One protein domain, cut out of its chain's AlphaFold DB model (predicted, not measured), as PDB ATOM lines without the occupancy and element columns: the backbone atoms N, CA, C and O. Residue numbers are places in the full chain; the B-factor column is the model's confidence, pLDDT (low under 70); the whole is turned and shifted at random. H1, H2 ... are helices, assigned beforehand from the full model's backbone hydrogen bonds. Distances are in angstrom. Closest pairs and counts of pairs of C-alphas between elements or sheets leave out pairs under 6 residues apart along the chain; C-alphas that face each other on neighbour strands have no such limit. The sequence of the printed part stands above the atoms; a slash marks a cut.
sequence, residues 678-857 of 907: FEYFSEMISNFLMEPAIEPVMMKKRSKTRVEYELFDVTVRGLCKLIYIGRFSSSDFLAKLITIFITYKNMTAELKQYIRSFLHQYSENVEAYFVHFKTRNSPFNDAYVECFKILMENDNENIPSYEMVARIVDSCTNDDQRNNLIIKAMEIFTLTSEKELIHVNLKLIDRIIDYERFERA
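Overview. This is residues 678 to 857 of the 907 residues of the protein "Condensin complex subunit 3-like protein" of Euroglyphus maynei (UniProt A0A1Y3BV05). An elongated stack of helices has a four-helix up-and-down bundle, H7 to H10, each running against the one before it, at one end, and the long helix H3 with H5 beside it toward the other. H4 lies between, crossing H7 and H8 steeply; H1 packs across H3, H2 sits at the far end by H3's start, and H6 touches no helix. The printed part has 180 residues with ten named helices, H1 to H10 in chain order, no named strand, and is all helix. It is compact, with a radius of gyration of the C-alphas of 17.3 A, and spans 62 by 39 by 29 A.

Arrangement. The longest helix, H3, residues 703 to 724, touches H5, residues 749 to 764, at a shallow tilt of 12 degrees, the same way; the closest C-alphas, of Tyr 724 and Tyr 762, are 6.0 A apart. With residues 708 to 715 alone, H3 touches H1, residues 678 to 688, at a steep tilt of 50 degrees; C-alphas 688 and 712 are closest, 5.2 A. H2, residues 696 to 701, and H3 only just touch, only at the corner, with 3 pairs of C-alphas within 8 A; 699 and 706 are closest, 5.5 A. H4, residues 731 to 743, and H5 form a hairpin, closest at C-alphas 741 and 752, 6.2 A. H4 touches H7, residues 779 to 794, at a steep tilt of 53 degrees, closest at C-alphas 731 and 783, 4.6 A. H7 and H8, residues 799 to 811, form a hairpin at 9 degrees, closest at C-alphas 780 and 809, 5.8 A. H9, residues 815 to 831, and H10, residues 835 to 848, form another at 13 degrees, closest at C-alphas 825 and 841, 5.8 A. H6, residues 766 to 773, and H5 meet only through their link. Every O i to N i+4 pair is within hydrogen-bond range in H1, H3, H4, H5, H6, H8 and H10; H7 has 10 of 12, H9 7 of 13, and H2 0 of 2, with 1 of 3 O i to N i+3 pairs.

Along the chain. H3 is 31.5 A long, from C-alpha 703 at (-18.024, -50.130, 27.610); H9 is 25.7 A, H5 22.8 A and H7 22.2 A, with a kink of 33 degrees near residue 786. H10 ends at C-alpha 848, (-48.037, -12.938, 21.522).

Size, cuts and confidence. The C-alphas farthest apart, of Lys 701 and Arg 856, are 63.2 A apart. The printed part has no cut and no long link. Residues 693 to 705, 795 to 797 and 852 to 853 have pLDDT under 70.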
ATOM      1  N   PHE A 678     -31.456 -33.543  48.832       87.25
ATOM      2  CA  PHE A 678     -31.923 -32.662  47.755       87.25
ATOM      3  C   PHE A 678     -30.773 -32.002  46.973       87.25
ATOM      4  O   PHE A 678     -30.815 -31.934  45.742       87.25
ATOM      5  N   GLU A 679     -29.750 -31.525  47.685       87.88
ATOM      6  CA  GLU A 679     -28.578 -30.876  47.087       87.88
ATOM      7  C   GLU A 679     -27.780 -31.885  46.264       87.88
ATOM      8  O   GLU A 679     -27.504 -31.641  45.090       87.88
ATOM      9  N   TYR A 680     -27.513 -33.054  46.855       89.31
ATOM     10  CA  TYR A 680     -26.857 -34.167  46.176       89.31
ATOM     11  C   TYR A 680     -27.596 -34.572  44.894       89.31
ATOM     12  O   TYR A 680     -27.004 -34.641  43.820       89.31
ATOM     13  N   PHE A 681     -28.907 -34.803  44.991       90.50
ATOM     14  CA  PHE A 681     -29.732 -35.247  43.872       90.50
ATOM     15  C   PHE A 681     -29.731 -34.225  42.723       90.50
ATOM     16  O   PHE A 681     -29.644 -34.600  41.554       90.50
ATOM     17  N   SER A 682     -29.761 -32.929  43.045       90.31
ATOM     18  CA  SER A 682     -29.715 -31.849  42.050       90.31
ATOM     19  C   SER A 682     -28.340 -31.728  41.371       90.31
ATOM     20  O   SER A 682     -28.260 -31.505  40.157       90.31
ATOM     21  N   GLU A 683     -27.254 -31.897  42.126       90.75
ATOM     22  CA  GLU A 683     -25.886 -31.932  41.589       90.75
ATOM     23  C   GLU A 683     -25.689 -33.149  40.675       90.75
ATOM     24  O   GLU A 683     -25.255 -33.006  39.532       90.75
ATOM     25  N   MET A 684     -26.118 -34.329  41.132       92.25
ATOM     26  CA  MET A 684     -26.086 -35.583  40.379       92.25
ATOM     27  C   MET A 684     -26.805 -35.456  39.029       92.25
ATOM     28  O   MET A 684     -26.224 -35.781  37.994       92.25
ATOM     29  N   ILE A 685     -28.041 -34.934  39.013       92.94
ATOM     30  CA  ILE A 685     -28.776 -34.697  37.759       92.94
ATOM     31  C   ILE A 685     -27.986 -33.746  36.856       92.94
ATOM     32  O   ILE A 685     -27.845 -34.007  35.665       92.94
ATOM     33  N   SER A 686     -27.455 -32.649  37.400       91.12
ATOM     34  CA  SER A 686     -26.702 -31.676  36.600       91.12
ATOM     35  C   SER A 686     -25.452 -32.287  35.964       91.12
ATOM     36  O   SER A 686     -25.172 -31.992  34.805       91.12
ATOM     37  N   ASN A 687     -24.753 -33.170  36.679       90.12
ATOM     38  CA  ASN A 687     -23.571 -33.865  36.174       90.12
ATOM     39  C   ASN A 687     -23.923 -34.868  35.065       90.12
ATOM     40  O   ASN A 687     -23.227 -34.936  34.055       90.12
ATOM     41  N   PHE A 688     -25.014 -35.623  35.219       90.88
ATOM     42  CA  PHE A 688     -25.430 -36.623  34.229       90.88
ATOM     43  C   PHE A 688     -26.176 -36.052  33.023       90.88
ATOM     44  O   PHE A 688     -26.339 -36.771  32.044       90.88
ATOM     45  N   LEU A 689     -26.614 -34.790  33.055       90.75
ATOM     46  CA  LEU A 689     -27.252 -34.121  31.915       90.75
ATOM     47  C   LEU A 689     -26.263 -33.552  30.882       90.75
ATOM     48  O   LEU A 689     -26.713 -32.968  29.899       90.75
ATOM     49  N   MET A 690     -24.951 -33.711  31.077       85.94
ATOM     50  CA  MET A 690     -23.925 -33.242  30.138       85.94
ATOM     51  C   MET A 690     -23.928 -34.032  28.818       85.94
ATOM     52  O   MET A 690     -24.290 -35.211  28.793       85.94
ATOM     53  N   GLU A 691     -23.513 -33.400  27.710       81.31
ATOM     54  CA  GLU A 691     -23.537 -34.048  26.390       81.31
ATOM     55  C   GLU A 691     -22.553 -35.231  26.334       81.31
ATOM     56  O   GLU A 691     -21.361 -35.058  26.609       81.31
ATOM     57  N   PRO A 692     -23.009 -36.435  25.939       80.31
ATOM     58  CA  PRO A 692     -22.126 -37.584  25.791       80.31
ATOM     59  C   PRO A 692     -21.129 -37.375  24.638       80.31
ATOM     60  O   PRO A 692     -21.475 -36.916  23.546       80.31
ATOM     61  N   ALA A 693     -19.869 -37.762  24.860       69.44
ATOM     62  CA  ALA A 693     -18.738 -37.406  24.000       69.44
ATOM     63  C   ALA A 693     -18.683 -38.093  22.608       69.44
ATOM     64  O   ALA A 693     -17.762 -37.809  21.841       69.44
ATOM     65  N   ILE A 694     -19.593 -39.020  22.257       63.81
ATOM     66  CA  ILE A 694     -19.512 -39.842  21.024       63.81
ATOM     67  C   ILE A 694     -20.902 -40.098  20.402       63.81
ATOM     68  O   ILE A 694     -21.881 -40.288  21.118       63.81
ATOM     69  N   GLU A 695     -20.976 -40.180  19.063       59.19
ATOM     70  CA  GLU A 695     -22.190 -40.535  18.308       59.19
ATOM     71  C   GLU A 695     -22.833 -41.878  18.750       59.19
ATOM     72  O   GLU A 695     -22.126 -42.887  18.894       59.19
ATOM     73  N   PRO A 696     -24.183 -41.971  18.827       57.81
ATOM     74  CA  PRO A 696     -24.905 -43.172  19.271       57.81
ATOM     75  C   PRO A 696     -24.583 -44.450  18.478       57.81
ATOM     76  O   PRO A 696     -24.637 -45.558  19.013       57.81
ATOM     77  N   VAL A 697     -24.223 -44.318  17.196       56.09
ATOM     78  CA  VAL A 697     -23.962 -45.448  16.285       56.09
ATOM     79  C   VAL A 697     -22.653 -46.177  16.633       56.09
ATOM     80  O   VAL A 697     -22.541 -47.389  16.439       56.09
ATOM     81  N   MET A 698     -21.678 -45.469  17.214       52.38
ATOM     82  CA  MET A 698     -20.363 -46.011  17.584       52.38
ATOM     83  C   MET A 698     -20.353 -46.682  18.975       52.38
ATOM     84  O   MET A 698     -19.375 -47.341  19.338       52.38
ATOM     85  N   MET A 699     -21.438 -46.570  19.753       58.66
ATOM     86  CA  MET A 699     -21.474 -46.957  21.173       58.66
ATOM     87  C   MET A 699     -21.487 -48.464  21.457       58.66
ATOM     88  O   MET A 699     -21.178 -48.880  22.570       58.66
ATOM     89  N   LYS A 700     -21.737 -49.317  20.455       53.00
ATOM     90  CA  LYS A 700     -21.709 -50.783  20.638       53.00
ATOM     91  C   LYS A 700     -20.309 -51.363  20.915       53.00
ATOM     92  O   LYS A 700     -20.212 -52.553  21.195       53.00
ATOM     93  N   LYS A 701     -19.227 -50.573  20.818       53.03
ATOM     94  CA  LYS A 701     -17.836 -51.076  20.861       53.03
ATOM     95  C   LYS A 701     -16.996 -50.641  22.075       53.03
ATOM     96  O   LYS A 701     -15.892 -51.156  22.227       53.03
ATOM     97  N   ARG A 702     -17.460 -49.720  22.932       56.53
ATOM     98  CA  ARG A 702     -16.699 -49.219  24.101       56.53
ATOM     99  C   ARG A 702     -17.584 -49.176  25.354       56.53
ATOM    100  O   ARG A 702     -18.576 -48.458  25.374       56.53
ATOM    101  N   SER A 703     -17.212 -49.930  26.394       61.78
ATOM    102  CA  SER A 703     -18.024 -50.130  27.610       61.78
ATOM    103  C   SER A 703     -18.222 -48.863  28.453       61.78
ATOM    104  O   SER A 703     -19.330 -48.623  28.913       61.78
ATOM    105  N   LYS A 704     -17.191 -48.017  28.608       64.25
ATOM    106  CA  LYS A 704     -17.270 -46.788  29.430       64.25
ATOM    107  C   LYS A 704     -18.221 -45.734  28.850       64.25
ATOM    108  O   LYS A 704     -19.124 -45.273  29.534       64.25
ATOM    109  N   THR A 705     -18.081 -45.430  27.562       68.69
ATOM    110  CA  THR A 705     -18.912 -44.436  26.857       68.69
ATOM    111  C   THR A 705     -20.367 -44.875  26.703       68.69
ATOM    112  O   THR A 705     -21.261 -44.038  26.656       68.69
ATOM    113  N   ARG A 706     -20.626 -46.191  26.654       78.44
ATOM    114  CA  ARG A 706     -21.990 -46.735  26.666       78.44
ATOM    115  C   ARG A 706     -22.722 -46.363  27.957       78.44
ATOM    116  O   ARG A 706     -23.884 -45.985  27.901       78.44
ATOM    117  N   VAL A 707     -22.046 -46.456  29.098       77.88
ATOM    118  CA  VAL A 707     -22.681 -46.241  30.406       77.88
ATOM    119  C   VAL A 707     -22.899 -44.767  30.686       77.88
ATOM    120  O   VAL A 707     -23.944 -44.417  31.211       77.88
ATOM    121  N   GLU A 708     -21.969 -43.894  30.299       81.31
ATOM    122  CA  GLU A 708     -22.185 -42.442  30.376       81.31
ATOM    123  C   GLU A 708     -23.476 -42.042  29.649       81.31
ATOM    124  O   GLU A 708     -24.288 -41.290  30.185       81.31
ATOM    125  N   TYR A 709     -23.717 -42.625  28.471       86.12
ATOM    126  CA  TYR A 709     -24.971 -42.422  27.757       86.12
ATOM    127  C   TYR A 709     -26.171 -43.074  28.453       86.12
ATOM    128  O   TYR A 709     -27.235 -42.468  28.492       86.12
ATOM    129  N   GLU A 710     -26.055 -44.294  28.984       87.44
ATOM    130  CA  GLU A 710     -27.162 -44.938  29.709       87.44
ATOM    131  C   GLU A 710     -27.548 -44.153  30.976       87.44
ATOM    132  O   GLU A 710     -28.735 -43.977  31.243       87.44
ATOM    133  N   LEU A 711     -26.575 -43.606  31.711       90.69
ATOM    134  CA  LEU A 711     -26.807 -42.701  32.840       90.69
ATOM    135  C   LEU A 711     -27.485 -41.405  32.381       90.69
ATOM    136  O   LEU A 711     -28.450 -40.974  33.016       90.69
ATOM    137  N   PHE A 712     -27.043 -40.818  31.263       92.31
ATOM    138  CA  PHE A 712     -27.697 -39.661  30.644       92.31
ATOM    139  C   PHE A 712     -29.151 -39.975  30.240       92.31
ATOM    140  O   PHE A 712     -30.065 -39.243  30.618       92.31
ATOM    141  N   ASP A 713     -29.401 -41.087  29.541       92.00
ATOM    142  CA  ASP A 713     -30.736 -41.509  29.085       92.00
ATOM    143  C   ASP A 713     -31.682 -41.765  30.269       92.00
ATOM    144  O   ASP A 713     -32.795 -41.229  30.294       92.00
ATOM    145  N   VAL A 714     -31.225 -42.503  31.289       94.31
ATOM    146  CA  VAL A 714     -31.989 -42.738  32.524       94.31
ATOM    147  C   VAL A 714     -32.261 -41.425  33.255       94.31
ATOM    148  O   VAL A 714     -33.392 -41.218  33.695       94.31
ATOM    149  N   THR A 715     -31.289 -40.513  33.330       95.56
ATOM    150  CA  THR A 715     -31.466 -39.197  33.967       95.56
ATOM    151  C   THR A 715     -32.503 -38.354  33.236       95.56
ATOM    152  O   THR A 715     -33.421 -37.838  33.872       95.56
ATOM    153  N   VAL A 716     -32.424 -38.250  31.906       94.94
ATOM    154  CA  VAL A 716     -33.396 -37.501  31.094       94.94
ATOM    155  C   VAL A 716     -34.798 -38.086  31.265       94.94
ATOM    156  O   VAL A 716     -35.745 -37.355  31.564       94.94
ATOM    157  N   ARG A 717     -34.956 -39.410  31.128       95.12
ATOM    158  CA  ARG A 717     -36.266 -40.068  31.265       95.12
ATOM    159  C   ARG A 717     -36.822 -39.951  32.677       95.12
ATOM    160  O   ARG A 717     -38.013 -39.674  32.826       95.12
ATOM    161  N   GLY A 718     -35.985 -40.172  33.688       94.62
ATOM    162  CA  GLY A 718     -36.330 -40.061  35.101       94.62
ATOM    163  C   GLY A 718     -36.783 -38.649  35.451       94.62
ATOM    164  O   GLY A 718     -37.869 -38.472  35.997       94.62
ATOM    165  N   LEU A 719     -36.028 -37.637  35.029       94.94
ATOM    166  CA  LEU A 719     -36.366 -36.232  35.235       94.94
ATOM    167  C   LEU A 719     -37.690 -35.849  34.556       94.94
ATOM    168  O   LEU A 719     -38.553 -35.266  35.210       94.94
ATOM    169  N   CYS A 720     -37.900 -36.234  33.291       94.81
ATOM    170  CA  CYS A 720     -39.180 -36.027  32.604       94.81
ATOM    171  C   CYS A 720     -40.351 -36.657  33.377       94.81
ATOM    172  O   CYS A 720     -41.383 -36.014  33.554       94.81
ATOM    173  N   LYS A 721     -40.196 -37.892  33.879       93.00
ATOM    174  CA  LYS A 721     -41.231 -38.564  34.684       93.00
ATOM    175  C   LYS A 721     -41.501 -37.820  35.993       93.00
ATOM    176  O   LYS A 721     -42.659 -37.578  36.317       93.00
ATOM    177  N   LEU A 722     -40.461 -37.435  36.734       92.50
ATOM    178  CA  LEU A 722     -40.621 -36.746  38.017       92.50
ATOM    179  C   LEU A 722     -41.296 -35.377  37.872       92.50
ATOM    180  O   LEU A 722     -42.160 -35.045  38.690       92.50
ATOM    181  N   ILE A 723     -40.933 -34.618  36.830       90.69
ATOM    182  CA  ILE A 723     -41.563 -33.333  36.500       90.69
ATOM    183  C   ILE A 723     -43.023 -33.551  36.090       90.69
ATOM    184  O   ILE A 723     -43.908 -32.863  36.596       90.69
ATOM    185  N   TYR A 724     -43.293 -34.546  35.239       89.50
ATOM    186  CA  TYR A 724     -44.645 -34.843  34.764       89.50
ATOM    187  C   TYR A 724     -45.599 -35.268  35.894       89.50
ATOM    188  O   TYR A 724     -46.724 -34.785  35.964       89.50
ATOM    189  N   ILE A 725     -45.144 -36.129  36.814       88.19
ATOM    190  CA  ILE A 725     -45.942 -36.599  37.966       88.19
ATOM    191  C   ILE A 725     -46.023 -35.516  39.072       88.19
ATOM    192  O   ILE A 725     -46.764 -35.663  40.042       88.19
ATOM    193  N   GLY A 726     -45.268 -34.417  38.961       85.38
ATOM    194  CA  GLY A 726     -45.267 -33.334  39.949       85.38
ATOM    195  C   GLY A 726     -44.567 -33.693  41.266       85.38
ATOM    196  O   GLY A 726     -44.862 -33.113  42.306       85.38
ATOM    197  N   ARG A 727     -43.634 -34.652  41.254       85.38
ATOM    198  CA  ARG A 727     -42.863 -35.060  42.450       85.38
ATOM    199  C   ARG A 727     -41.522 -34.349  42.584       85.38
ATOM    200  O   ARG A 727     -40.885 -34.432  43.635       85.38
ATOM    201  N   PHE A 728     -41.133 -33.635  41.535       85.00
ATOM    202  CA  PHE A 728     -39.979 -32.757  41.470       85.00
ATOM    203  C   PHE A 728     -40.342 -31.567  40.577       85.00
ATOM    204  O   PHE A 728     -40.833 -31.770  39.470       85.00
ATOM    205  N   SER A 729     -40.137 -30.336  41.046       81.94
ATOM    206  CA  SER A 729     -40.374 -29.131  40.245       81.94
ATOM    207  C   SER A 729     -39.125 -28.263  40.238       81.94
ATOM    208  O   SER A 729     -38.582 -27.941  41.293       81.94
ATOM    209  N   SER A 730     -38.662 -27.918  39.038       87.12
ATOM    210  CA  SER A 730     -37.553 -26.997  38.813       87.12
ATOM    211  C   SER A 730     -37.638 -26.437  37.393       87.12
ATOM    212  O   SER A 730     -37.557 -27.184  36.413       87.12
ATOM    213  N   SER A 731     -37.789 -25.115  37.291       87.19
ATOM    214  CA  SER A 731     -37.722 -24.373  36.024       87.19
ATOM    215  C   SER A 731     -36.366 -24.540  35.341       87.19
ATOM    216  O   SER A 731     -36.302 -24.625  34.118       87.19
ATOM    217  N   ASP A 732     -35.295 -24.656  36.123       90.88
ATOM    218  CA  ASP A 732     -33.925 -24.730  35.616       90.88
ATOM    219  C   ASP A 732     -33.667 -26.077  34.937       90.88
ATOM    220  O   ASP A 732     -33.079 -26.149  33.859       90.88
ATOM    221  N   PHE A 733     -34.170 -27.167  35.522       93.19
ATOM    222  CA  PHE A 733     -34.091 -28.486  34.898       93.19
ATOM    223  C   PHE A 733     -35.009 -28.612  33.678       93.19
ATOM    224  O   PHE A 733     -34.623 -29.249  32.697       93.19
ATOM    225  N   LEU A 734     -36.176 -27.958  33.683       93.00
ATOM    226  CA  LEU A 734     -37.000 -27.847  32.478       93.00
ATOM    227  C   LEU A 734     -36.264 -27.073  31.370       93.00
ATOM    228  O   LEU A 734     -36.260 -27.511  30.219       93.00
ATOM    229  N   ALA A 735     -35.579 -25.979  31.715       92.69
ATOM    230  CA  ALA A 735     -34.768 -25.205  30.781       92.69
ATOM    231  C   ALA A 735     -33.601 -26.018  30.199       92.69
ATOM    232  O   ALA A 735     -33.364 -25.991  28.987       92.69
ATOM    233  N   LYS A 736     -32.917 -26.809  31.037       92.38
ATOM    234  CA  LYS A 736     -31.887 -27.762  30.596       92.38
ATOM    235  C   LYS A 736     -32.458 -28.784  29.609       92.38
ATOM    236  O   LYS A 736     -31.872 -28.967  28.548       92.38
ATOM    237  N   LEU A 737     -33.621 -29.386  29.881       94.19
ATOM    238  CA  LEU A 737     -34.264 -30.347  28.966       94.19
ATOM    239  C   LEU A 737     -34.636 -29.728  27.607       94.19
ATOM    240  O   LEU A 737     -34.409 -30.352  26.568       94.19
ATOM    241  N   ILE A 738     -35.184 -28.506  27.599       92.94
ATOM    242  CA  ILE A 738     -35.497 -27.770  26.360       92.94
ATOM    243  C   ILE A 738     -34.212 -27.494  25.575       92.94
ATOM    244  O   ILE A 738     -34.174 -27.705  24.362       92.94
ATOM    245  N   THR A 739     -33.153 -27.069  26.263       90.38
ATOM    246  CA  THR A 739     -31.867 -26.764  25.629       90.38
ATOM    247  C   THR A 739     -31.234 -28.023  25.039       90.38
ATOM    248  O   THR A 739     -30.907 -28.022  23.856       90.38
ATOM    249  N   ILE A 740     -31.185 -29.127  25.794       89.75
ATOM    250  CA  ILE A 740     -30.707 -30.446  25.339       89.75
ATOM    251  C   ILE A 740     -31.438 -30.895  24.070       89.75
ATOM    252  O   ILE A 740     -30.813 -31.345  23.111       89.75
ATOM    253  N   PHE A 741     -32.767 -30.748  24.021       90.81
ATOM    254  CA  PHE A 741     -33.556 -31.128  22.847       90.81
ATOM    255  C   PHE A 741     -33.132 -30.380  21.568       90.81
ATOM    256  O   PHE A 741     -33.199 -30.942  20.464       90.81
ATOM    257  N   ILE A 742     -32.698 -29.127  21.709       87.56
ATOM    258  CA  ILE A 742     -32.319 -28.250  20.600       87.56
ATOM    259  C   ILE A 742     -30.849 -28.444  20.219       87.56
ATOM    260  O   ILE A 742     -30.565 -28.639  19.035       87.56
ATOM    261  N   THR A 743     -29.937 -28.391  21.192       85.25
ATOM    262  CA  THR A 743     -28.494 -28.248  20.949       85.25
ATOM    263  C   THR A 743     -27.759 -29.575  20.815       85.25
ATOM    264  O   THR A 743     -26.852 -29.669  19.987       85.25
ATOM    265  N   TYR A 744     -28.146 -30.609  21.571       86.44
ATOM    266  CA  TYR A 744     -27.363 -31.845  21.621       86.44
ATOM    267  C   TYR A 744     -27.484 -32.611  20.306       86.44
ATOM    268  O   TYR A 744     -28.583 -32.881  19.798       86.44
ATOM    269  N   LYS A 745     -26.325 -32.979  19.757       81.12
ATOM    270  CA  LYS A 745     -26.202 -33.712  18.491       81.12
ATOM    271  C   LYS A 745     -26.108 -35.211  18.745       81.12
ATOM    272  O   LYS A 745     -26.703 -35.991  18.001       81.12
ATOM    273  N   ASN A 746     -25.440 -35.612  19.826       77.69
ATOM    274  CA  ASN A 746     -25.168 -37.014  20.159       77.69
ATOM    275  C   ASN A 746     -26.326 -37.694  20.914       77.69
ATOM    276  O   ASN A 746     -26.121 -38.365  21.923       77.69
ATOM    277  N   MET A 747     -27.562 -37.551  20.426       82.25
ATOM    278  CA  MET A 747     -28.755 -38.145  21.038       82.25
ATOM    279  C   MET A 747     -29.474 -39.087  20.067       82.25
ATOM    280  O   MET A 747     -29.590 -38.811  18.872       82.25
ATOM    281  N   THR A 748     -29.995 -40.206  20.577       83.94
ATOM    282  CA  THR A 748     -30.832 -41.104  19.767       83.94
ATOM    283  C   THR A 748     -32.131 -40.417  19.334       83.94
ATOM    284  O   THR A 748     -32.711 -39.609  20.064       83.94
ATOM    285  N   ALA A 749     -32.632 -40.766  18.145       82.88
ATOM    286  CA  ALA A 749     -33.908 -40.244  17.650       82.88
ATOM    287  C   ALA A 749     -35.078 -40.572  18.601       82.88
ATOM    288  O   ALA A 749     -35.993 -39.763  18.756       82.88
ATOM    289  N   GLU A 750     -35.017 -41.725  19.272       85.44
ATOM    290  CA  GLU A 750     -36.000 -42.165  20.264       85.44
ATOM    291  C   GLU A 750     -36.024 -41.261  21.498       85.44
ATOM    292  O   GLU A 750     -37.094 -40.789  21.881       85.44
ATOM    293  N   LEU A 751     -34.863 -40.962  22.098       88.25
ATOM    294  CA  LEU A 751     -34.794 -40.074  23.261       88.25
ATOM    295  C   LEU A 751     -35.203 -38.642  22.892       88.25
ATOM    296  O   LEU A 751     -35.965 -38.006  23.621       88.25
ATOM    297  N   LYS A 752     -34.807 -38.161  21.705       89.50
ATOM    298  CA  LYS A 752     -35.242 -36.855  21.189       89.50
ATOM    299  C   LYS A 752     -36.765 -36.780  21.042       89.50
ATOM    300  O   LYS A 752     -37.383 -35.785  21.426       89.50
ATOM    301  N   GLN A 753     -37.381 -37.839  20.518       89.56
ATOM    302  CA  GLN A 753     -38.834 -37.943  20.400       89.56
ATOM    303  C   GLN A 753     -39.517 -38.078  21.770       89.56
ATOM    304  O   GLN A 753     -40.606 -37.528  21.955       89.56
ATOM    305  N   TYR A 754     -38.890 -38.756  22.733       92.56
ATOM    306  CA  TYR A 754     -39.382 -38.868  24.106       92.56
ATOM    307  C   TYR A 754     -39.456 -37.494  24.784       92.56
ATOM    308  O   TYR A 754     -40.523 -37.130  25.273       92.56
ATOM    309  N   ILE A 755     -38.386 -36.685  24.720       93.38
ATOM    310  CA  ILE A 755     -38.388 -35.311  25.261       93.38
ATOM    311  C   ILE A 755     -39.469 -34.470  24.579       93.38
ATOM    312  O   ILE A 755     -40.251 -33.807  25.252       93.38
ATOM    313  N   ARG A 756     -39.571 -34.535  23.244       90.25
ATOM    314  CA  ARG A 756     -40.611 -33.810  22.500       90.25
ATOM    315  C   ARG A 756     -42.022 -34.179  22.962       90.25
ATOM    316  O   ARG A 756     -42.863 -33.299  23.116       90.25
ATOM    317  N   SER A 757     -42.275 -35.472  23.156       90.12
ATOM    318  CA  SER A 757     -43.577 -35.978  23.599       90.12
ATOM    319  C   SER A 757     -43.872 -35.539  25.033       90.12
ATOM    320  O   SER A 757     -44.981 -35.089  25.305       90.12
ATOM    321  N   PHE A 758     -42.867 -35.579  25.915       93.62
ATOM    322  CA  PHE A 758     -42.955 -35.049  27.274       93.62
ATOM    323  C   PHE A 758     -43.294 -33.554  27.287       93.62
ATOM    324  O   PHE A 758     -44.248 -33.178  27.956       93.62
ATOM    325  N   LEU A 759     -42.575 -32.708  26.538       92.19
ATOM    326  CA  LEU A 759     -42.825 -31.259  26.515       92.19
ATOM    327  C   LEU A 759     -44.269 -30.952  26.101       92.19
ATOM    328  O   LEU A 759     -44.934 -30.139  26.738       92.19
ATOM    329  N   HIS A 760     -44.775 -31.659  25.088       88.44
ATOM    330  CA  HIS A 760     -46.154 -31.514  24.639       88.44
ATOM    331  C   HIS A 760     -47.166 -31.993  25.692       88.44
ATOM    332  O   HIS A 760     -48.036 -31.226  26.095       88.44
ATOM    333  N   GLN A 761     -47.026 -33.217  26.210       88.56
ATOM    334  CA  GLN A 761     -47.948 -33.758  27.220       88.56
ATOM    335  C   GLN A 761     -47.923 -32.968  28.531       88.56
ATOM    336  O   GLN A 761     -48.947 -32.837  29.199       88.56
ATOM    337  N   TYR A 762     -46.759 -32.452  28.919       88.94
ATOM    338  CA  TYR A 762     -46.624 -31.608  30.096       88.94
ATOM    339  C   TYR A 762     -47.304 -30.254  29.878       88.94
ATOM    340  O   TYR A 762     -48.002 -29.803  30.779       88.94
ATOM    341  N   SER A 763     -47.196 -29.666  28.675       86.56
ATOM    342  CA  SER A 763     -47.909 -28.429  28.313       86.56
ATOM    343  C   SER A 763     -49.436 -28.571  28.366       86.56
ATOM    344  O   SER A 763     -50.116 -27.688  28.880       86.56
ATOM    345  N   GLU A 764     -49.981 -29.713  27.937       84.44
ATOM    346  CA  GLU A 764     -51.426 -29.975  28.002       84.44
ATOM    347  C   GLU A 764     -51.931 -30.162  29.443       84.44
ATOM    348  O   GLU A 764     -53.090 -29.887  29.736       84.44
ATOM    349  N   ASN A 765     -51.060 -30.589  30.364       83.19
ATOM    350  CA  ASN A 765     -51.398 -30.860  31.765       83.19
ATOM    351  C   ASN A 765     -50.964 -29.740  32.738       83.19
ATOM    352  O   ASN A 765     -50.923 -29.956  33.952       83.19
ATOM    353  N   VAL A 766     -50.660 -28.530  32.247       77.69
ATOM    354  CA  VAL A 766     -50.208 -27.397  33.087       77.69
ATOM    355  C   VAL A 766     -51.264 -26.967  34.118       77.69
ATOM    356  O   VAL A 766     -50.917 -26.527  35.214       77.69
ATOM    357  N   GLU A 767     -52.556 -27.150  33.845       76.25
ATOM    358  CA  GLU A 767     -53.611 -26.853  34.828       76.25
ATOM    359  C   GLU A 767     -53.494 -27.720  36.088       76.25
ATOM    360  O   GLU A 767     -53.603 -27.219  37.211       76.25
ATOM    361  N   ALA A 768     -53.192 -29.012  35.920       76.69
ATOM    362  CA  ALA A 768     -52.956 -29.918  37.041       76.69
ATOM    363  C   ALA A 768     -51.725 -29.491  37.857       76.69
ATOM    364  O   ALA A 768     -51.731 -29.595  39.087       76.69
ATOM    365  N   TYR A 769     -50.701 -28.944  37.194       78.00
ATOM    366  CA  TYR A 769     -49.519 -28.383  37.848       78.00
ATOM    367  C   TYR A 769     -49.870 -27.183  38.743       78.00
ATOM    368  O   TYR A 769     -49.459 -27.153  39.905       78.00
ATOM    369  N   PHE A 770     -50.680 -26.234  38.261       79.31
ATOM    370  CA  PHE A 770     -51.103 -25.073  39.059       79.31
ATOM    371  C   PHE A 770     -51.858 -25.475  40.323       79.31
ATOM    372  O   PHE A 770     -51.609 -24.932  41.403       79.31
ATOM    373  N   VAL A 771     -52.745 -26.466  40.210       77.25
ATOM    374  CA  VAL A 771     -53.484 -27.004  41.357       77.25
ATOM    375  C   VAL A 771     -52.535 -27.683  42.344       77.25
ATOM    376  O   VAL A 771     -52.641 -27.458  43.551       77.25
ATOM    377  N   HIS A 772     -51.593 -28.488  41.846       77.62
ATOM    378  CA  HIS A 772     -50.690 -29.269  42.688       77.62
ATOM    379  C   HIS A 772     -49.708 -28.392  43.475       77.62
ATOM    380  O   HIS A 772     -49.556 -28.559  44.685       77.62
ATOM    381  N   PHE A 773     -49.072 -27.428  42.804       76.62
ATOM    382  CA  PHE A 773     -48.040 -26.576  43.403       76.62
ATOM    383  C   PHE A 773     -48.574 -25.255  43.964       76.62
ATOM    384  O   PHE A 773     -47.815 -24.505  44.576       76.62
ATOM    385  N   LYS A 774     -49.876 -24.974  43.807       79.31
ATOM    386  CA  LYS A 774     -50.523 -23.719  44.232       79.31
ATOM    387  C   LYS A 774     -49.833 -22.474  43.659       79.31
ATOM    388  O   LYS A 774     -49.769 -21.435  44.316       79.31
ATOM    389  N   THR A 775     -49.320 -22.573  42.436       77.75
ATOM    390  CA  THR A 775     -48.694 -21.462  41.713       77.75
ATOM    391  C   THR A 775     -49.575 -21.027  40.550       77.75
ATOM    392  O   THR A 775     -50.331 -21.816  39.989       77.75
ATOM    393  N   ARG A 776     -49.474 -19.747  40.178       72.50
ATOM    394  CA  ARG A 776     -50.075 -19.214  38.944       72.50
ATOM    395  C   ARG A 776     -49.060 -19.035  37.817       72.50
ATOM    396  O   ARG A 776     -49.462 -18.672  36.720       72.50
ATOM    397  N   ASN A 777     -47.775 -19.265  38.084       78.75
ATOM    398  CA  ASN A 777     -46.703 -19.076  37.115       78.75
ATOM    399  C   ASN A 777     -46.483 -20.355  36.314       78.75
ATOM    400  O   ASN A 777     -46.300 -21.431  36.893       78.75
ATOM    401  N   SER A 778     -46.495 -20.222  34.987       84.06
ATOM    402  CA  SER A 778     -46.167 -21.320  34.079       84.06
ATOM    403  C   SER A 778     -44.696 -21.731  34.235       84.06
ATOM    404  O   SER A 778     -43.819 -20.874  34.084       84.06
ATOM    405  N   PRO A 779     -44.399 -23.031  34.436       86.19
ATOM    406  CA  PRO A 779     -43.020 -23.508  34.530       86.19
ATOM    407  C   PRO A 779     -42.238 -23.256  33.231       86.19
ATOM    408  O   PRO A 779     -41.032 -23.034  33.274       86.19
ATOM    409  N   PHE A 780     -42.922 -23.218  32.079       89.81
ATOM    410  CA  PHE A 780     -42.315 -22.885  30.787       89.81
ATOM    411  C   PHE A 780     -41.905 -21.412  30.690       89.81
ATOM    412  O   PHE A 780     -40.851 -21.109  30.131       89.81
ATOM    413  N   ASN A 781     -42.698 -20.498  31.260       89.38
ATOM    414  CA  ASN A 781     -42.351 -19.077  31.291       89.38
ATOM    415  C   ASN A 781     -41.140 -18.835  32.199       89.38
ATOM    416  O   ASN A 781     -40.234 -18.093  31.825       89.38
ATOM    417  N   ASP A 782     -41.100 -19.491  33.362       88.25
ATOM    418  CA  ASP A 782     -39.976 -19.379  34.297       88.25
ATOM    419  C   ASP A 782     -38.691 -19.992  33.714       88.25
ATOM    420  O   ASP A 782     -37.610 -19.422  33.856       88.25
ATOM    421  N   ALA A 783     -38.809 -21.092  32.963       91.69
ATOM    422  CA  ALA A 783     -37.695 -21.712  32.248       91.69
ATOM    423  C   ALA A 783     -37.160 -20.863  31.077       91.69
ATOM    424  O   ALA A 783     -36.030 -21.080  30.638       91.69
ATOM    425  N   TYR A 784     -37.936 -19.907  30.551       92.12
ATOM    426  CA  TYR A 784     -37.588 -19.171  29.330       92.12
ATOM    427  C   TYR A 784     -36.272 -18.400  29.454       92.12
ATOM    428  O   TYR A 784     -35.380 -18.541  28.617       92.12
ATOM    429  N   VAL A 785     -36.126 -17.614  30.522       89.56
ATOM    430  CA  VAL A 785     -34.920 -16.808  30.762       89.56
ATOM    431  C   VAL A 785     -33.710 -17.709  30.996       89.56
ATOM    432  O   VAL A 785     -32.620 -17.423  30.503       89.56
ATOM    433  N   GLU A 786     -33.908 -18.824  31.695       91.06
ATOM    434  CA  GLU A 786     -32.841 -19.776  31.985       91.06
ATOM    435  C   GLU A 786     -32.373 -20.520  30.725       91.06
ATOM    436  O   GLU A 786     -31.172 -20.682  30.529       91.06
ATOM    437  N   CYS A 787     -33.277 -20.853  29.791       91.00
ATOM    438  CA  CYS A 787     -32.894 -21.392  28.478       91.00
ATOM    439  C   CYS A 787     -31.941 -20.442  27.743       91.00
ATOM    440  O   CYS A 787     -30.954 -20.878  27.154       91.00
ATOM    441  N   PHE A 788     -32.224 -19.135  27.785       87.81
ATOM    442  CA  PHE A 788     -31.362 -18.132  27.165       87.81
ATOM    443  C   PHE A 788     -29.999 -18.051  27.849       87.81
ATOM    444  O   PHE A 788     -29.001 -17.949  27.144       87.81
ATOM    445  N   LYS A 789     -29.924 -18.129  29.184       88.75
ATOM    446  CA  LYS A 789     -28.632 -18.149  29.893       88.75
ATOM    447  C   LYS A 789     -27.793 -19.362  29.506       88.75
ATOM    448  O   LYS A 789     -26.644 -19.192  29.117       88.75
ATOM    449  N   ILE A 790     -28.386 -20.556  29.516       86.75
ATOM    450  CA  ILE A 790     -27.685 -21.797  29.155       86.75
ATOM    451  C   ILE A 790     -27.204 -21.745  27.697       86.75
ATOM    452  O   ILE A 790     -26.081 -22.153  27.402       86.75
ATOM    453  N   LEU A 791     -28.023 -21.235  26.769       86.75
ATOM    454  CA  LEU A 791     -27.609 -21.049  25.376       86.75
ATOM    455  C   LEU A 791     -26.500 -20.002  25.234       86.75
ATOM    456  O   LEU A 791     -25.590 -20.207  24.435       86.75
ATOM    457  N   MET A 792     -26.529 -18.930  26.031       84.62
ATOM    458  CA  MET A 792     -25.468 -17.924  26.013       84.62
ATOM    459  C   MET A 792     -24.136 -18.453  26.571       84.62
ATOM    460  O   MET A 792     -23.062 -17.970  26.230       84.62
ATOM    461  N   GLU A 793     -24.165 -19.461  27.434       83.69
ATOM    462  CA  GLU A 793     -22.939 -20.090  27.933       83.69
ATOM    463  C   GLU A 793     -22.358 -21.101  26.932       83.69
ATOM    464  O   GLU A 793     -21.139 -21.222  26.825       83.69
ATOM    465  N   ASN A 794     -23.217 -21.797  26.175       73.38
ATOM    466  CA  ASN A 794     -22.823 -22.968  25.383       73.38
ATOM    467  C   ASN A 794     -22.807 -22.763  23.853       73.38
ATOM    468  O   ASN A 794     -22.044 -23.444  23.172       73.38
ATOM    469  N   ASP A 795     -23.646 -21.884  23.288       66.00
ATOM    470  CA  ASP A 795     -23.839 -21.728  21.831       66.00
ATOM    471  C   ASP A 795     -24.315 -20.300  21.455       66.00
ATOM    472  O   ASP A 795     -25.396 -20.097  20.893       66.00
ATOM    473  N   ASN A 796     -23.509 -19.280  21.796       64.69
ATOM    474  CA  ASN A 796     -23.834 -17.854  21.596       64.69
ATOM    475  C   ASN A 796     -24.194 -17.474  20.148       64.69
ATOM    476  O   ASN A 796     -25.010 -16.583  19.932       64.69
ATOM    477  N   GLU A 797     -23.620 -18.142  19.145       66.88
ATOM    478  CA  GLU A 797     -23.719 -17.711  17.742       66.88
ATOM    479  C   GLU A 797     -24.942 -18.286  16.996       66.88
ATOM    480  O   GLU A 797     -25.263 -17.868  15.880       66.88
ATOM    481  N   ASN A 798     -25.673 -19.234  17.592       81.12
ATOM    482  CA  ASN A 798     -26.717 -19.994  16.904       81.12
ATOM    483  C   ASN A 798     -28.125 -19.405  17.102       81.12
ATOM    484  O   ASN A 798     -28.971 -19.952  17.814       81.12
ATOM    485  N   ILE A 799     -28.414 -18.293  16.414       81.69
ATOM    486  CA  ILE A 799     -29.726 -17.606  16.422       81.69
ATOM    487  C   ILE A 799     -30.925 -18.559  16.199       81.69
ATOM    488  O   ILE A 799     -31.934 -18.405  16.898       81.69
ATOM    489  N   PRO A 800     -30.874 -19.555  15.282       86.19
ATOM    490  CA  PRO A 800     -31.945 -20.543  15.129       86.19
ATOM    491  C   PRO A 800     -32.331 -21.280  16.418       86.19
ATOM    492  O   PRO A 800     -33.517 -21.549  16.616       86.19
ATOM    493  N   SER A 801     -31.374 -21.574  17.305       86.25
ATOM    494  CA  SER A 801     -31.642 -22.229  18.594       86.25
ATOM    495  C   SER A 801     -32.508 -21.349  19.495       86.25
ATOM    496  O   SER A 801     -33.507 -21.820  20.040       86.25
ATOM    497  N   TYR A 802     -32.208 -20.050  19.567       87.56
ATOM    498  CA  TYR A 802     -33.011 -19.077  20.313       87.56
ATOM    499  C   TYR A 802     -34.412 -18.896  19.714       87.56
ATOM    500  O   TYR A 802     -35.399 -18.840  20.450       87.56
ATOM    501  N   GLU A 803     -34.534 -18.851  18.379       87.06
ATOM    502  CA  GLU A 803     -35.851 -18.823  17.726       87.06
ATOM    503  C   GLU A 803     -36.659 -20.096  18.027       87.06
ATOM    504  O   GLU A 803     -37.880 -20.022  18.183       87.06
ATOM    505  N   MET A 804     -36.002 -21.254  18.127       87.50
ATOM    506  CA  MET A 804     -36.659 -22.515  18.460       87.50
ATOM    507  C   MET A 804     -37.137 -22.547  19.916       87.50
ATOM    508  O   MET A 804     -38.285 -22.925  20.141       87.50
ATOM    509  N   VAL A 805     -36.331 -22.085  20.885       89.69
ATOM    510  CA  VAL A 805     -36.763 -21.930  22.293       89.69
ATOM    511  C   VAL A 805     -38.009 -21.051  22.371       89.69
ATOM    512  O   VAL A 805     -39.013 -21.456  22.954       89.69
ATOM    513  N   ALA A 806     -37.982 -19.882  21.723       88.31
ATOM    514  CA  ALA A 806     -39.112 -18.957  21.703       88.31
ATOM    515  C   ALA A 806     -40.377 -19.571  21.087       88.31
ATOM    516  O   ALA A 806     -41.482 -19.284  21.541       88.31
ATOM    517  N   ARG A 807     -40.247 -20.430  20.069       88.19
ATOM    518  CA  ARG A 807     -41.390 -21.154  19.488       88.19
ATOM    519  C   ARG A 807     -41.906 -22.267  20.394       88.19
ATOM    520  O   ARG A 807     -43.118 -22.416  20.490       88.19
ATOM    521  N   ILE A 808     -41.017 -23.036  21.027       88.19
ATOM    522  CA  ILE A 808     -41.400 -24.127  21.933       88.19
ATOM    523  C   ILE A 808     -42.148 -23.555  23.134       88.19
ATOM    524  O   ILE A 808     -43.276 -23.971  23.381       88.19
ATOM    525  N   VAL A 809     -41.564 -22.573  23.826       88.69
ATOM    526  CA  VAL A 809     -42.182 -21.975  25.017       88.69
ATOM    527  C   VAL A 809     -43.515 -21.321  24.668       88.69
ATOM    528  O   VAL A 809     -44.505 -21.640  25.307       88.69
ATOM    529  N   ASP A 810     -43.586 -20.528  23.593       87.31
ATOM    530  CA  ASP A 810     -44.854 -19.960  23.103       87.31
ATOM    531  C   ASP A 810     -45.927 -21.030  22.860       87.31
ATOM    532  O   ASP A 810     -47.047 -20.909  23.343       87.31
ATOM    533  N   SER A 811     -45.576 -22.127  22.179       85.38
ATOM    534  CA  SER A 811     -46.526 -23.215  21.912       85.38
ATOM    535  C   SER A 811     -47.001 -23.957  23.164       85.38
ATOM    536  O   SER A 811     -48.002 -24.664  23.102       85.38
ATOM    537  N   CYS A 812     -46.278 -23.821  24.279       84.25
ATOM    538  CA  CYS A 812     -46.572 -24.450  25.564       84.25
ATOM    539  C   CYS A 812     -47.175 -23.465  26.586       84.25
ATOM    540  O   CYS A 812     -47.419 -23.853  27.729       84.25
ATOM    541  N   THR A 813     -47.401 -22.202  26.205       82.06
ATOM    542  CA  THR A 813     -47.929 -21.157  27.088       82.06
ATOM    543  C   THR A 813     -49.395 -20.871  26.764       82.06
ATOM    544  O   THR A 813     -49.734 -20.426  25.671       82.06
ATOM    545  N   ASN A 814     -50.273 -21.083  27.749       79.50
ATOM    546  CA  ASN A 814     -51.702 -20.767  27.640       79.50
ATOM    547  C   ASN A 814     -51.946 -19.251  27.531       79.50
ATOM    548  O   ASN A 814     -51.139 -18.451  28.011       79.50
ATOM    549  N   ASP A 815     -53.091 -18.857  26.967       72.25
ATOM    550  CA  ASP A 815     -53.436 -17.447  26.723       72.25
ATOM    551  C   ASP A 815     -53.339 -16.572  27.984       72.25
ATOM    552  O   ASP A 815     -52.753 -15.492  27.937       72.25
ATOM    553  N   ASP A 816     -53.801 -17.072  29.131       72.00
ATOM    554  CA  ASP A 816     -53.782 -16.342  30.409       72.00
ATOM    555  C   ASP A 816     -52.362 -16.119  30.966       72.00
ATOM    556  O   ASP A 816     -52.150 -15.321  31.876       72.00
ATOM    557  N   GLN A 817     -51.366 -16.826  30.426       75.75
ATOM    558  CA  GLN A 817     -49.968 -16.796  30.866       75.75
ATOM    559  C   GLN A 817     -49.060 -16.006  29.918       75.75
ATOM    560  O   GLN A 817     -47.863 -15.856  30.182       75.75
ATOM    561  N   ARG A 818     -49.608 -15.474  28.821       82.25
ATOM    562  CA  ARG A 818     -48.857 -14.707  27.822       82.25
ATOM    563  C   ARG A 818     -48.240 -13.433  28.396       82.25
ATOM    564  O   ARG A 818     -47.108 -13.104  28.048       82.25
ATOM    565  N   ASN A 819     -48.917 -12.774  29.335       79.38
ATOM    566  CA  ASN A 819     -48.409 -11.562  29.989       79.38
ATOM    567  C   ASN A 819     -47.127 -11.851  30.784       79.38
ATOM    568  O   ASN A 819     -46.132 -11.142  30.643       79.38
ATOM    569  N   ASN A 820     -47.110 -12.958  31.530       82.25
ATOM    570  CA  ASN A 820     -45.923 -13.418  32.251       82.25
ATOM    571  C   ASN A 820     -44.766 -13.737  31.290       82.25
ATOM    572  O   ASN A 820     -43.621 -13.388  31.568       82.25
ATOM    573  N   LEU A 821     -45.053 -14.346  30.133       85.00
ATOM    574  CA  LEU A 821     -44.036 -14.622  29.114       85.00
ATOM    575  C   LEU A 821     -43.470 -13.337  28.494       85.00
ATOM    576  O   LEU A 821     -42.268 -13.259  28.250       85.00
ATOM    577  N   ILE A 822     -44.299 -12.310  28.281       84.56
ATOM    578  CA  ILE A 822     -43.844 -10.995  27.805       84.56
ATOM    579  C   ILE A 822     -42.880 -10.372  28.818       84.56
ATOM    580  O   ILE A 822     -41.806  -9.923  28.422       84.56
ATOM    581  N   ILE A 823     -43.204 -10.408  30.114       83.50
ATOM    582  CA  ILE A 823     -42.313  -9.914  31.175       83.50
ATOM    583  C   ILE A 823     -40.981 -10.677  31.153       83.50
ATOM    584  O   ILE A 823     -39.915 -10.062  31.125       83.50
ATOM    585  N   LYS A 824     -41.019 -12.011  31.059       87.06
ATOM    586  CA  LYS A 824     -39.812 -12.846  30.956       87.06
ATOM    587  C   LYS A 824     -38.993 -12.559  29.692       87.06
ATOM    588  O   LYS A 824     -37.767 -12.526  29.749       87.06
ATOM    589  N   ALA A 825     -39.636 -12.267  28.564       86.06
ATOM    590  CA  ALA A 825     -38.948 -11.840  27.347       86.06
ATOM    591  C   ALA A 825     -38.294 -10.457  27.486       86.06
ATOM    592  O   ALA A 825     -37.212 -10.230  26.940       86.06
ATOM    593  N   MET A 826     -38.904  -9.552  28.256       82.94
ATOM    594  CA  MET A 826     -38.319  -8.250  28.583       82.94
ATOM    595  C   MET A 826     -37.112  -8.376  29.523       82.94
ATOM    596  O   MET A 826     -36.147  -7.629  29.363       82.94
ATOM    597  N   GLU A 827     -37.106  -9.334  30.458       84.94
ATOM    598  CA  GLU A 827     -35.955  -9.590  31.341       84.94
ATOM    599  C   GLU A 827     -34.668  -9.861  30.533       84.94
ATOM    600  O   GLU A 827     -33.598  -9.354  30.882       84.94
ATOM    601  N   ILE A 828     -34.758 -10.541  29.383       83.44
ATOM    602  CA  ILE A 828     -33.603 -10.826  28.505       83.44
ATOM    603  C   ILE A 828     -32.944  -9.548  27.972       83.44
ATOM    604  O   ILE A 828     -31.727  -9.504  27.791       83.44
ATOM    605  N   PHE A 829     -33.701  -8.464  27.791       80.56
ATOM    606  CA  PHE A 829     -33.147  -7.179  27.351       80.56
ATOM    607  C   PHE A 829     -32.167  -6.572  28.359       80.56
ATOM    608  O   PHE A 829     -31.374  -5.693  28.007       80.56
ATOM    609  N   THR A 830     -32.227  -7.015  29.616       80.00
ATOM    610  CA  THR A 830     -31.261  -6.637  30.650       80.00
ATOM    611  C   THR A 830     -30.038  -7.550  30.679       80.00
ATOM    612  O   THR A 830     -28.968  -7.087  31.069       80.00
ATOM    613  N   LEU A 831     -30.178  -8.797  30.214       80.19
ATOM    614  CA  LEU A 831     -29.135  -9.824  30.243       80.19
ATOM    615  C   LEU A 831     -28.140  -9.710  29.085       80.19
ATOM    616  O   LEU A 831     -26.959  -9.974  29.282       80.19
ATOM    617  N   THR A 832     -28.585  -9.291  27.896       76.25
ATOM    618  CA  THR A 832     -27.723  -9.216  26.704       76.25
ATOM    619  C   THR A 832     -27.762  -7.852  26.015       76.25
ATOM    620  O   THR A 832     -28.760  -7.127  26.034       76.25
ATOM    621  N   SER A 833     -26.642  -7.482  25.390       71.44
ATOM    622  CA  SER A 833     -26.515  -6.322  24.501       71.44
ATOM    623  C   SER A 833     -26.602  -6.701  23.014       71.44
ATOM    624  O   SER A 833     -26.568  -5.811  22.158       71.44
ATOM    625  N   GLU A 834     -26.749  -7.992  22.700       76.25
ATOM    626  CA  GLU A 834     -26.753  -8.508  21.334       76.25
ATOM    627  C   GLU A 834     -28.068  -8.242  20.602       76.25
ATOM    628  O   GLU A 834     -29.159  -8.686  20.974       76.25
ATOM    629  N   LYS A 835     -27.953  -7.515  19.492       75.31
ATOM    630  CA  LYS A 835     -29.081  -6.954  18.740       75.31
ATOM    631  C   LYS A 835     -30.011  -8.013  18.152       75.31
ATOM    632  O   LYS A 835     -31.209  -7.758  18.012       75.31
ATOM    633  N   GLU A 836     -29.464  -9.170  17.795       74.88
ATOM    634  CA  GLU A 836     -30.192 -10.268  17.163       74.88
ATOM    635  C   GLU A 836     -31.023 -11.055  18.181       74.88
ATOM    636  O   GLU A 836     -32.203 -11.293  17.929       74.88
ATOM    637  N   LEU A 837     -30.487 -11.323  19.377       78.69
ATOM    638  CA  LEU A 837     -31.232 -11.939  20.485       78.69
ATOM    639  C   LEU A 837     -32.389 -11.054  20.960       78.69
ATOM    640  O   LEU A 837     -33.507 -11.525  21.194       78.69
ATOM    641  N   ILE A 838     -32.152  -9.741  21.022       79.81
ATOM    642  CA  ILE A 838     -33.202  -8.751  21.285       79.81
ATOM    643  C   ILE A 838     -34.274  -8.819  20.188       79.81
ATOM    644  O   ILE A 838     -35.467  -8.785  20.480       79.81
ATOM    645  N   HIS A 839     -33.877  -8.954  18.918       80.25
ATOM    646  CA  HIS A 839     -34.820  -9.045  17.805       80.25
ATOM    647  C   HIS A 839     -35.703 -10.301  17.863       80.25
ATOM    648  O   HIS A 839     -36.895 -10.206  17.565       80.25
ATOM    649  N   VAL A 840     -35.155 -11.453  18.265       82.81
ATOM    650  CA  VAL A 840     -35.920 -12.700  18.466       82.81
ATOM    651  C   VAL A 840     -37.023 -12.491  19.506       82.81
ATOM    652  O   VAL A 840     -38.191 -12.771  19.237       82.81
ATOM    653  N   ASN A 841     -36.681 -11.905  20.651       85.06
ATOM    654  CA  ASN A 841     -37.633 -11.603  21.720       85.06
ATOM    655  C   ASN A 841     -38.666 -10.540  21.309       85.06
ATOM    656  O   ASN A 841     -39.849 -10.673  21.606       85.06
ATOM    657  N   LEU A 842     -38.274  -9.528  20.529       83.56
ATOM    658  CA  LEU A 842     -39.225  -8.562  19.964       83.56
ATOM    659  C   LEU A 842     -40.200  -9.205  18.968       83.56
ATOM    660  O   LEU A 842     -41.357  -8.799  18.905       83.56
ATOM    661  N   LYS A 843     -39.758 -10.189  18.169       84.00
ATOM    662  CA  LYS A 843     -40.662 -10.975  17.312       84.00
ATOM    663  C   LYS A 843     -41.634 -11.809  18.143       84.00
ATOM    664  O   LYS A 843     -42.790 -11.914  17.751       84.00
ATOM    665  N   LEU A 844     -41.164 -12.389  19.247       84.38
ATOM    666  CA  LEU A 844     -41.999 -13.152  20.167       84.38
ATOM    667  C   LEU A 844     -43.103 -12.269  20.759       84.38
ATOM    668  O   LEU A 844     -44.275 -12.601  20.616       84.38
ATOM    669  N   ILE A 845     -42.735 -11.124  21.339       84.19
ATOM    670  CA  ILE A 845     -43.684 -10.193  21.966       84.19
ATOM    671  C   ILE A 845     -44.723  -9.704  20.953       84.19
ATOM    672  O   ILE A 845     -45.911  -9.775  21.226       84.19
ATOM    673  N   ASP A 846     -44.296  -9.283  19.761       82.56
ATOM    674  CA  ASP A 846     -45.191  -8.819  18.686       82.56
ATOM    675  C   ASP A 846     -46.206  -9.869  18.224       82.56
ATOM    676  O   ASP A 846     -47.300  -9.528  17.795       82.56
ATOM    677  N   ARG A 847     -45.853 -11.153  18.318       82.31
ATOM    678  CA  ARG A 847     -46.749 -12.258  17.969       82.31
ATOM    679  C   ARG A 847     -47.734 -12.593  19.091       82.31
ATOM    680  O   ARG A 847     -48.838 -13.040  18.802       82.31
ATOM    681  N   ILE A 848     -47.304 -12.456  20.344       82.06
ATOM    682  CA  ILE A 848     -48.037 -12.938  21.522       82.06
ATOM    683  C   ILE A 848     -48.950 -11.868  22.118       82.06
ATOM    684  O   ILE A 848     -49.979 -12.219  22.697       82.06
ATOM    685  N   ILE A 849     -48.565 -10.593  22.010       78.62
ATOM    686  CA  ILE A 849     -49.262  -9.481  22.653       78.62
ATOM    687  C   ILE A 849     -50.713  -9.399  22.166       78.62
ATOM    688  O   ILE A 849     -50.989  -9.145  20.996       78.62
ATOM    689  N   ASP A 850     -51.641  -9.635  23.089       75.12
ATOM    690  CA  ASP A 850     -53.073  -9.480  22.864       75.12
ATOM    691  C   ASP A 850     -53.533  -8.199  23.551       75.12
ATOM    692  O   ASP A 850     -53.785  -8.163  24.755       75.12
ATOM    693  N   TYR A 851     -53.597  -7.127  22.775       72.69
ATOM    694  CA  TYR A 851     -53.890  -5.798  23.284       72.69
ATOM    695  C   TYR A 851     -55.273  -5.657  23.939       72.69
ATOM    696  O   TYR A 851     -55.460  -4.717  24.704       72.69
ATOM    697  N   GLU A 852     -56.221  -6.558  23.666       66.69
ATOM    698  CA  GLU A 852     -57.586  -6.487  24.205       66.69
ATOM    699  C   GLU A 852     -57.705  -7.085  25.616       66.69
ATOM    700  O   GLU A 852     -58.623  -6.738  26.358       66.69
ATOM    701  N   ARG A 853     -56.772  -7.966  26.011       67.00
ATOM    702  CA  ARG A 853     -56.779  -8.655  27.317       67.00
ATOM    703  C   ARG A 853     -55.877  -8.020  28.374       67.00
ATOM    704  O   ARG A 853     -55.861  -8.484  29.513       67.00
ATOM    705  N   PHE A 854     -55.100  -6.999  28.021       70.12
ATOM    706  CA  PHE A 854     -54.220  -6.325  28.973       70.12
ATOM    707  C   PHE A 854     -55.000  -5.372  29.876       70.12
ATOM    708  O   PHE A 854     -55.710  -4.487  29.401       70.12
ATOM    709  N   GLU A 855     -54.790  -5.478  31.188       70.31
ATOM    710  CA  GLU A 855     -55.216  -4.418  32.091       70.31
ATOM    711  C   GLU A 855     -54.428  -3.135  31.791       70.31
ATOM    712  O   GLU A 855     -53.222  -3.144  31.521       70.31
ATOM    713  N   ARG A 856     -55.109  -1.988  31.866       73.69
ATOM    714  CA  ARG A 856     -54.515  -0.674  31.576       73.69
ATOM    715  C   ARG A 856     -53.248  -0.395  32.397       73.69
ATOM    716  O   ARG A 856     -52.333   0.255  31.893       73.69
ATOM    717  N   ALA A 857     -53.208  -0.843  33.652       73.50
ATOM    718  CA  ALA A 857     -52.060  -0.660  34.539       73.50
ATOM    719  C   ALA A 857     -50.822  -1.423  34.039       73.50
ATOM    720  O   ALA A 857     -49.739  -0.840  33.960       73.50
TER     721      ALA A 857